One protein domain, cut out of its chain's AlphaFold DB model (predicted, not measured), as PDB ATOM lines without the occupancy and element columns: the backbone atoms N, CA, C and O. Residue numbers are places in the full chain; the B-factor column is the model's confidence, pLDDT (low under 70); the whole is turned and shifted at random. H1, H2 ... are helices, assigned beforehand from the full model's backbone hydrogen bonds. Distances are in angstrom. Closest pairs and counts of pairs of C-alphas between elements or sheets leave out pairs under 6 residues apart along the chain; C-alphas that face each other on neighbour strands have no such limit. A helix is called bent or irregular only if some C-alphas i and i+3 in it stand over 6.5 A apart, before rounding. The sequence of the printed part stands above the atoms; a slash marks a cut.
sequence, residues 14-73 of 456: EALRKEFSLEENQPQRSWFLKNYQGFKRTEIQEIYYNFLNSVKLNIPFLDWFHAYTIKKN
ATOM      1  N   GLU A  14     -14.874 -18.190   5.761       79.56
ATOM      2  CA  GLU A  14     -13.833 -17.201   5.484       79.56
ATOM      3  C   GLU A  14     -13.267 -16.626   6.781       79.56
ATOM      4  O   GLU A  14     -12.043 -16.622   6.954       79.56
ATOM      5  N   ALA A  15     -14.133 -16.240   7.722       79.69
ATOM      6  CA  ALA A  15     -13.717 -15.765   9.040       79.69
ATOM      7  C   ALA A  15     -12.926 -16.837   9.801       79.69
ATOM      8  O   ALA A  15     -11.806 -16.577  10.244       79.69
ATOM      9  N   LEU A  16     -13.441 -18.071   9.849       82.38
ATOM     10  CA  LEU A  16     -12.775 -19.190  10.528       82.38
ATOM     11  C   LEU A  16     -11.415 -19.527   9.901       82.38
ATOM     12  O   LEU A  16     -10.455 -19.859  10.600       82.38
ATOM     13  N   ARG A  17     -11.294 -19.422   8.571       82.06
ATOM     14  CA  ARG A  17     -10.019 -19.640   7.876       82.06
ATOM     15  C   ARG A  17      -9.020 -18.528   8.164       82.06
ATOM     16  O   ARG A  17      -7.827 -18.815   8.305       82.06
ATOM     17  N   LYS A  18      -9.483 -17.278   8.226       83.62
ATOM     18  CA  LYS A  18      -8.648 -16.119   8.551       83.62
ATOM     19  C   LYS A  18      -8.099 -16.241   9.969       83.62
ATOM     20  O   LYS A  18      -6.896 -16.111  10.158       83.62
ATOM     21  N   GLU A  19      -8.955 -16.592  10.920       83.31
ATOM     22  CA  GLU A  19      -8.593 -16.805  12.319       83.31
ATOM     23  C   GLU A  19      -7.603 -17.964  12.505       83.31
ATOM     24  O   GLU A  19      -6.560 -17.809  13.144       83.31
ATOM     25  N   PHE A  20      -7.849 -19.103  11.852       84.12
ATOM     26  CA  PHE A  20      -6.902 -20.223  11.835       84.12
ATOM     27  C   PHE A  20      -5.544 -19.845  11.218       84.12
ATOM     28  O   PHE A  20      -4.539 -20.510  11.459       84.12
ATOM     29  N   SER A  21      -5.499 -18.793  10.395       82.81
ATOM     30  CA  SER A  21      -4.283 -18.335   9.719       82.81
ATOM     31  C   SER A  21      -3.530 -17.223  10.452       82.81
ATOM     32  O   SER A  21      -2.477 -16.823   9.956       82.81
ATOM     33  N   LEU A  22      -4.026 -16.751  11.601       82.00
ATOM     34  CA  LEU A  22      -3.369 -15.723  12.411       82.00
ATOM     35  C   LEU A  22      -1.982 -16.170  12.893       82.00
ATOM     36  O   LEU A  22      -1.745 -17.350  13.165       82.00
ATOM     37  N   GLU A  23      -1.060 -15.212  13.017       76.62
ATOM     38  CA  GLU A  23       0.315 -15.473  13.461       76.62
ATOM     39  C   GLU A  23       0.383 -15.993  14.904       76.62
ATOM     40  O   GLU A  23       1.181 -16.878  15.205       76.62
ATOM     41  N   GLU A  24      -0.522 -15.542  15.770       74.81
ATOM     42  CA  GLU A  24      -0.648 -16.004  17.161       74.81
ATOM     43  C   GLU A  24      -0.956 -17.510  17.253       74.81
ATOM     44  O   GLU A  24      -0.507 -18.206  18.162       74.81
ATOM     45  N   ASN A  25      -1.646 -18.041  16.240       81.94
ATOM     46  CA  ASN A  25      -2.114 -19.423  16.173       81.94
ATOM     47  C   ASN A  25      -1.114 -20.382  15.500       81.94
ATOM     48  O   ASN A  25      -1.344 -21.594  15.429       81.94
ATOM     49  N   GLN A  26       0.026 -19.873  15.023       83.75
ATOM     50  CA  GLN A  26       1.074 -20.647  14.348       83.75
ATOM     51  C   GLN A  26       1.553 -21.896  15.102       83.75
ATOM     52  O   GLN A  26       1.657 -22.942  14.449       83.75
ATOM     53  N   PRO A  27       1.847 -21.863  16.418       82.69
ATOM     54  CA  PRO A  27       2.370 -23.041  17.110       82.69
ATOM     55  C   PRO A  27       1.337 -24.174  17.187       82.69
ATOM     56  O   PRO A  27       1.645 -25.321  16.851       82.69
ATOM     57  N   GLN A  28       0.090 -23.847  17.534       83.75
ATOM     58  CA  GLN A  28      -1.018 -24.802  17.633       83.75
ATOM     59  C   GLN A  28      -1.385 -25.366  16.256       83.75
ATOM     60  O   GLN A  28      -1.532 -26.579  16.082       83.75
ATOM     61  N   ARG A  29      -1.443 -24.494  15.242       87.44
ATOM     62  CA  ARG A  29      -1.672 -24.871  13.846       87.44
ATOM     63  C   ARG A  29      -0.596 -25.811  13.324       87.44
ATOM     64  O   ARG A  29      -0.920 -26.841  12.738       87.44
ATOM     65  N   SER A  30       0.674 -25.466  13.520       86.31
ATOM     66  CA  SER A  30       1.802 -26.266  13.030       86.31
ATOM     67  C   SER A  30       1.810 -27.648  13.670       86.31
ATOM     68  O   SER A  30       2.025 -28.648  12.987       86.31
ATOM     69  N   TRP A  31       1.496 -27.721  14.963       89.19
ATOM     70  CA  TRP A  31       1.339 -28.991  15.656       89.19
ATOM     71  C   TRP A  31       0.162 -29.804  15.108       89.19
ATOM     72  O   TRP A  31       0.331 -30.985  14.807       89.19
ATOM     73  N   PHE A  32      -1.010 -29.192  14.912       89.06
ATOM     74  CA  PHE A  32      -2.173 -29.879  14.346       89.06
ATOM     75  C   PHE A  32      -1.872 -30.447  12.951       89.06
ATOM     76  O   PHE A  32      -2.100 -31.630  12.702       89.06
ATOM     77  N   LEU A  33      -1.284 -29.637  12.064       87.94
ATOM     78  CA  LEU A  33      -0.931 -30.044  10.699       87.94
ATOM     79  C   LEU A  33       0.163 -31.121  10.654       87.94
ATOM     80  O   LEU A  33       0.197 -31.924   9.722       87.94
ATOM     81  N   LYS A  34       1.052 -31.155  11.653       89.62
ATOM     82  CA  LYS A  34       2.086 -32.187  11.777       89.62
ATOM     83  C   LYS A  34       1.510 -33.528  12.237       89.62
ATOM     84  O   LYS A  34       1.912 -34.559  11.708       89.62
ATOM     85  N   ASN A  35       0.587 -33.521  13.200       87.19
ATOM     86  CA  ASN A  35       0.064 -34.746  13.817       87.19
ATOM     87  C   ASN A  35      -1.132 -35.356  13.075       87.19
ATOM     88  O   ASN A  35      -1.343 -36.567  13.145       87.19
ATOM     89  N   TYR A  36      -1.898 -34.545  12.341       86.12
ATOM     90  CA  TYR A  36      -3.074 -34.997  11.598       86.12
ATOM     91  C   TYR A  36      -2.900 -34.731  10.104       86.12
ATOM     92  O   TYR A  36      -3.011 -33.600   9.630       86.12
ATOM     93  N   GLN A  37      -2.656 -35.805   9.350       87.00
ATOM     94  CA  GLN A  37      -2.485 -35.775   7.896       87.00
ATOM     95  C   GLN A  37      -3.493 -36.692   7.193       87.00
ATOM     96  O   GLN A  37      -3.929 -37.706   7.746       87.00
ATOM     97  N   GLY A  38      -3.862 -36.325   5.962       84.69
ATOM     98  CA  GLY A  38      -4.772 -37.102   5.118       84.69
ATOM     99  C   GLY A  38      -6.144 -37.329   5.762       84.69
ATOM    100  O   GLY A  38      -6.754 -36.398   6.284       84.69
ATOM    101  N   PHE A  39      -6.605 -38.581   5.747       84.25
ATOM    102  CA  PHE A  39      -7.950 -38.981   6.177       84.25
ATOM    103  C   PHE A  39      -8.300 -38.559   7.615       84.25
ATOM    104  O   PHE A  39      -9.385 -38.041   7.856       84.25
ATOM    105  N   LYS A  40      -7.356 -38.679   8.559       84.19
ATOM    106  CA  LYS A  40      -7.580 -38.310   9.970       84.19
ATOM    107  C   LYS A  40      -7.897 -36.824  10.151       84.19
ATOM    108  O   LYS A  40      -8.620 -36.442  11.065       84.19
ATOM    109  N   ARG A  41      -7.342 -35.969   9.289       86.88
ATOM    110  CA  ARG A  41      -7.627 -34.533   9.314       86.88
ATOM    111  C   ARG A  41      -9.030 -34.250   8.792       86.88
ATOM    112  O   ARG A  41      -9.731 -33.444   9.395       86.88
ATOM    113  N   THR A  42      -9.425 -34.906   7.704       86.50
ATOM    114  CA  THR A  42     -10.770 -34.769   7.133       86.50
ATOM    115  C   THR A  42     -11.833 -35.210   8.135       86.50
ATOM    116  O   THR A  42     -12.790 -34.480   8.351       86.50
ATOM    117  N   GLU A  43     -11.604 -36.319   8.841       90.56
ATOM    118  CA  GLU A  43     -12.501 -36.801   9.898       90.56
ATOM    119  C   GLU A  43     -12.701 -35.753  11.009       90.56
ATOM    120  O   GLU A  43     -13.827 -35.426  11.377       90.56
ATOM    121  N   ILE A  44     -11.618 -35.145  11.509       89.50
ATOM    122  CA  ILE A  44     -11.709 -34.091  12.536       89.50
ATOM    123  C   ILE A  44     -12.431 -32.846  12.000       89.50
ATOM    124  O   ILE A  44     -13.218 -32.234  12.724       89.50
ATOM    125  N   GLN A  45     -12.193 -32.476  10.740       88.69
ATOM    126  CA  GLN A  45     -12.869 -31.350  10.095       88.69
ATOM    127  C   GLN A  45     -14.373 -31.601   9.920       88.69
ATOM    128  O   GLN A  45     -15.166 -30.691  10.151       88.69
ATOM    129  N   GLU A  46     -14.779 -32.818   9.563       90.94
ATOM    130  CA  GLU A  46     -16.193 -33.192   9.466       90.94
ATOM    131  C   GLU A  46     -16.882 -33.130  10.830       90.94
ATOM    132  O   GLU A  46     -17.954 -32.536  10.948       90.94
ATOM    133  N   ILE A  47     -16.248 -33.660  11.883       91.62
ATOM    134  CA  ILE A  47     -16.782 -33.571  13.252       91.62
ATOM    135  C   ILE A  47     -16.947 -32.102  13.664       91.62
ATOM    136  O   ILE A  47     -17.969 -31.739  14.248       91.62
ATOM    137  N   TYR A  48     -15.973 -31.253  13.341       92.12
ATOM    138  CA  TYR A  48     -16.027 -29.823  13.625       92.12
ATOM    139  C   TYR A  48     -17.192 -29.129  12.907       92.12
ATOM    140  O   TYR A  48     -17.999 -28.464  13.552       92.12
ATOM    141  N   TYR A  49     -17.343 -29.313  11.594       88.50
ATOM    142  CA  TYR A  49     -18.429 -28.668  10.850       88.50
ATOM    143  C   TYR A  49     -19.812 -29.200  11.243       88.50
ATOM    144  O   TYR A  49     -20.758 -28.418  11.350       88.50
ATOM    145  N   ASN A  50     -19.928 -30.496  11.541       89.56
ATOM    146  CA  ASN A  50     -21.154 -31.073  12.095       89.56
ATOM    147  C   ASN A  50     -21.497 -30.450  13.454       89.56
ATOM    148  O   ASN A  50     -22.661 -30.149  13.721       89.56
ATOM    149  N   PHE A  51     -20.486 -30.197  14.291       89.38
ATOM    150  CA  PHE A  51     -20.673 -29.507  15.560       89.38
ATOM    151  C   PHE A  51     -21.177 -28.075  15.354       89.38
ATOM    152  O   PHE A  51     -22.199 -27.732  15.943       89.38
ATOM    153  N   LEU A  52     -20.553 -27.278  14.475       85.62
ATOM    154  CA  LEU A  52     -21.001 -25.907  14.185       85.62
ATOM    155  C   LEU A  52     -22.451 -25.864  13.689       85.62
ATOM    156  O   LEU A  52     -23.237 -25.046  14.164       85.62
ATOM    157  N   ASN A  53     -22.832 -26.788  12.802       83.19
ATOM    158  CA  ASN A  53     -24.210 -26.913  12.324       83.19
ATOM    159  C   ASN A  53     -25.195 -27.265  13.451       83.19
ATOM    160  O   ASN A  53     -26.326 -26.781  13.447       83.19
ATOM    161  N   SER A  54     -24.771 -28.077  14.426       84.38
ATOM    162  CA  SER A  54     -25.614 -28.440  15.571       84.38
ATOM    163  C   SER A  54     -25.825 -27.275  16.541       84.38
ATOM    164  O   SER A  54     -26.943 -27.075  17.011       84.38
ATOM    165  N   VAL A  55     -24.779 -26.483  16.810       84.25
ATOM    166  CA  VAL A  55     -24.840 -25.374  17.777       84.25
ATOM    167  C   VAL A  55     -25.269 -24.046  17.155       84.25
ATOM    168  O   VAL A  55     -25.585 -23.117  17.890       84.25
ATOM    169  N   LYS A  56     -25.300 -23.952  15.818       83.38
ATOM    170  CA  LYS A  56     -25.636 -22.739  15.052       83.38
ATOM    171  C   LYS A  56     -24.805 -21.512  15.464       83.38
ATOM    172  O   LYS A  56     -25.318 -20.397  15.529       83.38
ATOM    173  N   LEU A  57     -23.520 -21.727  15.752       80.44
ATOM    174  CA  LEU A  57     -22.553 -20.700  16.153       80.44
ATOM    175  C   LEU A  57     -21.240 -20.891  15.393       80.44
ATOM    176  O   LEU A  57     -20.812 -22.023  15.179       80.44
ATOM    177  N   ASN A  58     -20.583 -19.789  15.020       81.94
ATOM    178  CA  ASN A  58     -19.236 -19.809  14.445       81.94
ATOM    179  C   ASN A  58     -18.213 -19.821  15.585       81.94
ATOM    180  O   ASN A  58     -17.984 -18.796  16.222       81.94
ATOM    181  N   ILE A  59     -17.637 -20.991  15.867       83.06
ATOM    182  CA  ILE A  59     -16.655 -21.190  16.941       83.06
ATOM    183  C   ILE A  59     -15.278 -21.421  16.311       83.06
ATOM    184  O   ILE A  59     -15.191 -22.268  15.417       83.06
ATOM    185  N   PRO A  60     -14.211 -20.753  16.774       87.06
ATOM    186  CA  PRO A  60     -12.856 -20.935  16.257       87.06
ATOM    187  C   PRO A  60     -12.396 -22.395  16.300       87.06
ATOM    188  O   PRO A  60     -12.629 -23.117  17.274       87.06
ATOM    189  N   PHE A  61     -11.711 -22.853  15.248       88.50
ATOM    190  CA  PHE A  61     -11.294 -24.258  15.151       88.50
ATOM    191  C   PHE A  61     -10.357 -24.675  16.291       88.50
ATOM    192  O   PHE A  61     -10.496 -25.777  16.812       88.50
ATOM    193  N   LEU A  62      -9.405 -23.821  16.675       86.94
ATOM    194  CA  LEU A  62      -8.390 -24.160  17.679       86.94
ATOM    195  C   LEU A  62      -8.976 -24.232  19.096       86.94
ATOM    196  O   LEU A  62      -8.615 -25.141  19.842       86.94
ATOM    197  N   ASP A  63      -9.950 -23.378  19.414       84.56
ATOM    198  CA  ASP A  63     -10.690 -23.422  20.681       84.56
ATOM    199  C   ASP A  63     -11.547 -24.683  20.783       84.56
ATOM    200  O   ASP A  63     -11.526 -25.408  21.784       84.56
ATOM    201  N   TRP A  64     -12.268 -24.999  19.704       90.25
ATOM    202  CA  TRP A  64     -13.016 -26.246  19.618       90.25
ATOM    203  C   TRP A  64     -12.086 -27.463  19.708       90.25
ATOM    204  O   TRP A  64     -12.391 -28.429  20.412       90.25
ATOM    205  N   PHE A  65     -10.934 -27.417  19.034       88.94
ATOM    206  CA  PHE A  65      -9.964 -28.505  19.024       88.94
ATOM    207  C   PHE A  65      -9.349 -28.721  20.410       88.94
ATOM    208  O   PHE A  65      -9.172 -29.863  20.828       88.94
ATOM    209  N   HIS A  66      -9.118 -27.653  21.177       84.44
ATOM    210  CA  HIS A  66      -8.701 -27.750  22.576       84.44
ATOM    211  C   HIS A  66      -9.705 -28.564  23.400       84.44
ATOM    212  O   HIS A  66      -9.341 -29.581  23.993       84.44
ATOM    213  N   ALA A  67     -10.993 -28.214  23.341       84.31
ATOM    214  CA  ALA A  67     -12.051 -28.967  24.021       84.31
ATOM    215  C   ALA A  67     -12.172 -30.417  23.505       84.31
ATOM    216  O   ALA A  67     -12.388 -31.353  24.283       84.31
ATOM    217  N   TYR A  68     -11.986 -30.625  22.199       86.44
ATOM    218  CA  TYR A  68     -11.981 -31.947  21.577       86.44
ATOM    219  C   TYR A  68     -10.847 -32.833  22.115       86.44
ATOM    220  O   TYR A  68     -11.087 -34.003  22.428       86.44
ATOM    221  N   THR A  69      -9.638 -32.286  22.295       86.50
ATOM    222  CA  THR A  69      -8.491 -33.039  22.835       86.50
ATOM    223  C   THR A  69      -8.707 -33.475  24.280       86.50
ATOM    224  O   THR A  69      -8.325 -34.591  24.630       86.50
ATOM    225  N   ILE A  70      -9.388 -32.658  25.093       82.75
ATOM    226  CA  ILE A  70      -9.778 -33.014  26.466       82.75
ATOM    227  C   ILE A  70     -10.785 -34.168  26.435       82.75
ATOM    228  O   ILE A  70     -10.567 -35.204  27.058       82.75
ATOM    229  N   LYS A  71     -11.856 -34.038  25.641       84.81
ATOM    230  CA  LYS A  71     -12.913 -35.058  25.534       84.81
ATOM    231  C   LYS A  71     -12.396 -36.407  25.024       84.81
ATOM    232  O   LYS A  71     -12.891 -37.451  25.436       84.81
ATOM    233  N   LYS A  72     -11.440 -36.392  24.092       84.50
ATOM    234  CA  LYS A  72     -10.852 -37.595  23.484       84.50
ATOM    235  C   LYS A  72      -9.576 -38.072  24.178       84.50
ATOM    236  O   LYS A  72      -8.990 -39.047  23.720       84.50
ATOM    237  N   ASN A  73      -9.168 -37.412  25.263       82.81
ATOM    238  CA  ASN A  73      -7.940 -37.692  26.004       82.81
ATOM    239  C   ASN A  73      -6.687 -37.772  25.103       82.81
ATOM    240  O   ASN A  73      -5.851 -38.661  25.238       82.81
TER     241      ASN A  73
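AT A GLANCE: This is residues 14 to 73 of the 456 residues of an uncharacterized protein of Cajanus cajan (UniProt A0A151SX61). Three helices joined end to end, H1, H2 and H3, make three sides of a loose, open frame, and the last helix, H4, begins in the middle of that frame and runs out over one side of it. H1 and H2 meet in a corner at nearly a right angle, the chain turns again from H2 into the longest helix, H3, and after H3 it folds back through residues 56 to 60 to the start of H4, where H1, H2 and H3 each come nearest to H4. The printed part has 60 residues with four named helices, in the order H1, H2, H3, H4, and no named strand. Its class is all helix, with 48 of the 60 residues in the named helices. The whole is compact, with a radius of gyration of the C-alphas of 11.4 A, and rounded, spanning 28 by 24 by 21 A along its three main axes.

HOW THE PARTS SIT: H1, residues 14 to 20, and H2, residues 23 to 35, are close but not clearly touching, and their lines are about perpendicular at 81 degrees. The closest C-alphas of the two are those of Phe 20 and Arg 29, 7.3 A apart. H2 is irregular: C-alphas 24 and 27 are 7.7 A apart, where a regular helix has about 5 A, and its line is a rough one. H2 and H3, residues 39 to 55, are only just apart, with their closest C-alphas at 8.2 A. H1 and H3 are apart. H4, residues 61 to 71, only just touches H1, with 3 pairs of C-alphas within 8 A, the closest being those of Phe 20 and Phe 61 at 6.8 A. These two helices run the same way at a steep tilt of 59 degrees. H2 and H4 are close but not clearly touching; their closest C-alphas, those of Gln 28 and Leu 62, are 7.4 A apart. They run the same way at a steep tilt of 49 degrees. H3 and H4 are also close but not clearly touching, with the C-alphas of Tyr 48 and Phe 61 the closest at 7.5 A. Their lines are about perpendicular at 82 degrees. In H1, H3 and H4 every backbone O i to N i+4 pair is within hydrogen-bond range, while in H2 7 of 9 are.

IN THESE COORDINATES: H1 begins at C-alpha 14, at (-13.833, -17.201, 5.484), and measures 9.9 A from first to last C-alpha. After Ser 21 and Leu 22, H2 runs from Glu 23 to Asn 35 over 19.3 A, with C-alpha 23 at (0.315, -15.473, 13.461). H3 follows from Phe 39 to Val 55; it has 17 residues and a length of 24.6 A. H4 runs from Phe 61 to Lys 71, 15.1 A from first to last C-alpha, and ends with C-alpha 71 at (-12.913, -35.058, 25.534).

THE WHOLE: The two C-alphas farthest apart are the first and last printed ones, those of Glu 14 and Asn 73, at 29.6 A. The printed part has no cut. The links from H1 to H2, from H2 to H3 and from H3 to H4 are tight, with 2, 3 and 5 residues between the helices. The mean pLDDT of the printed part of this model is 85.3, and no printed residue is under 70. By helix, the mean is 82 in H1, 85 in H2, 88 in H3 and 86 in H4.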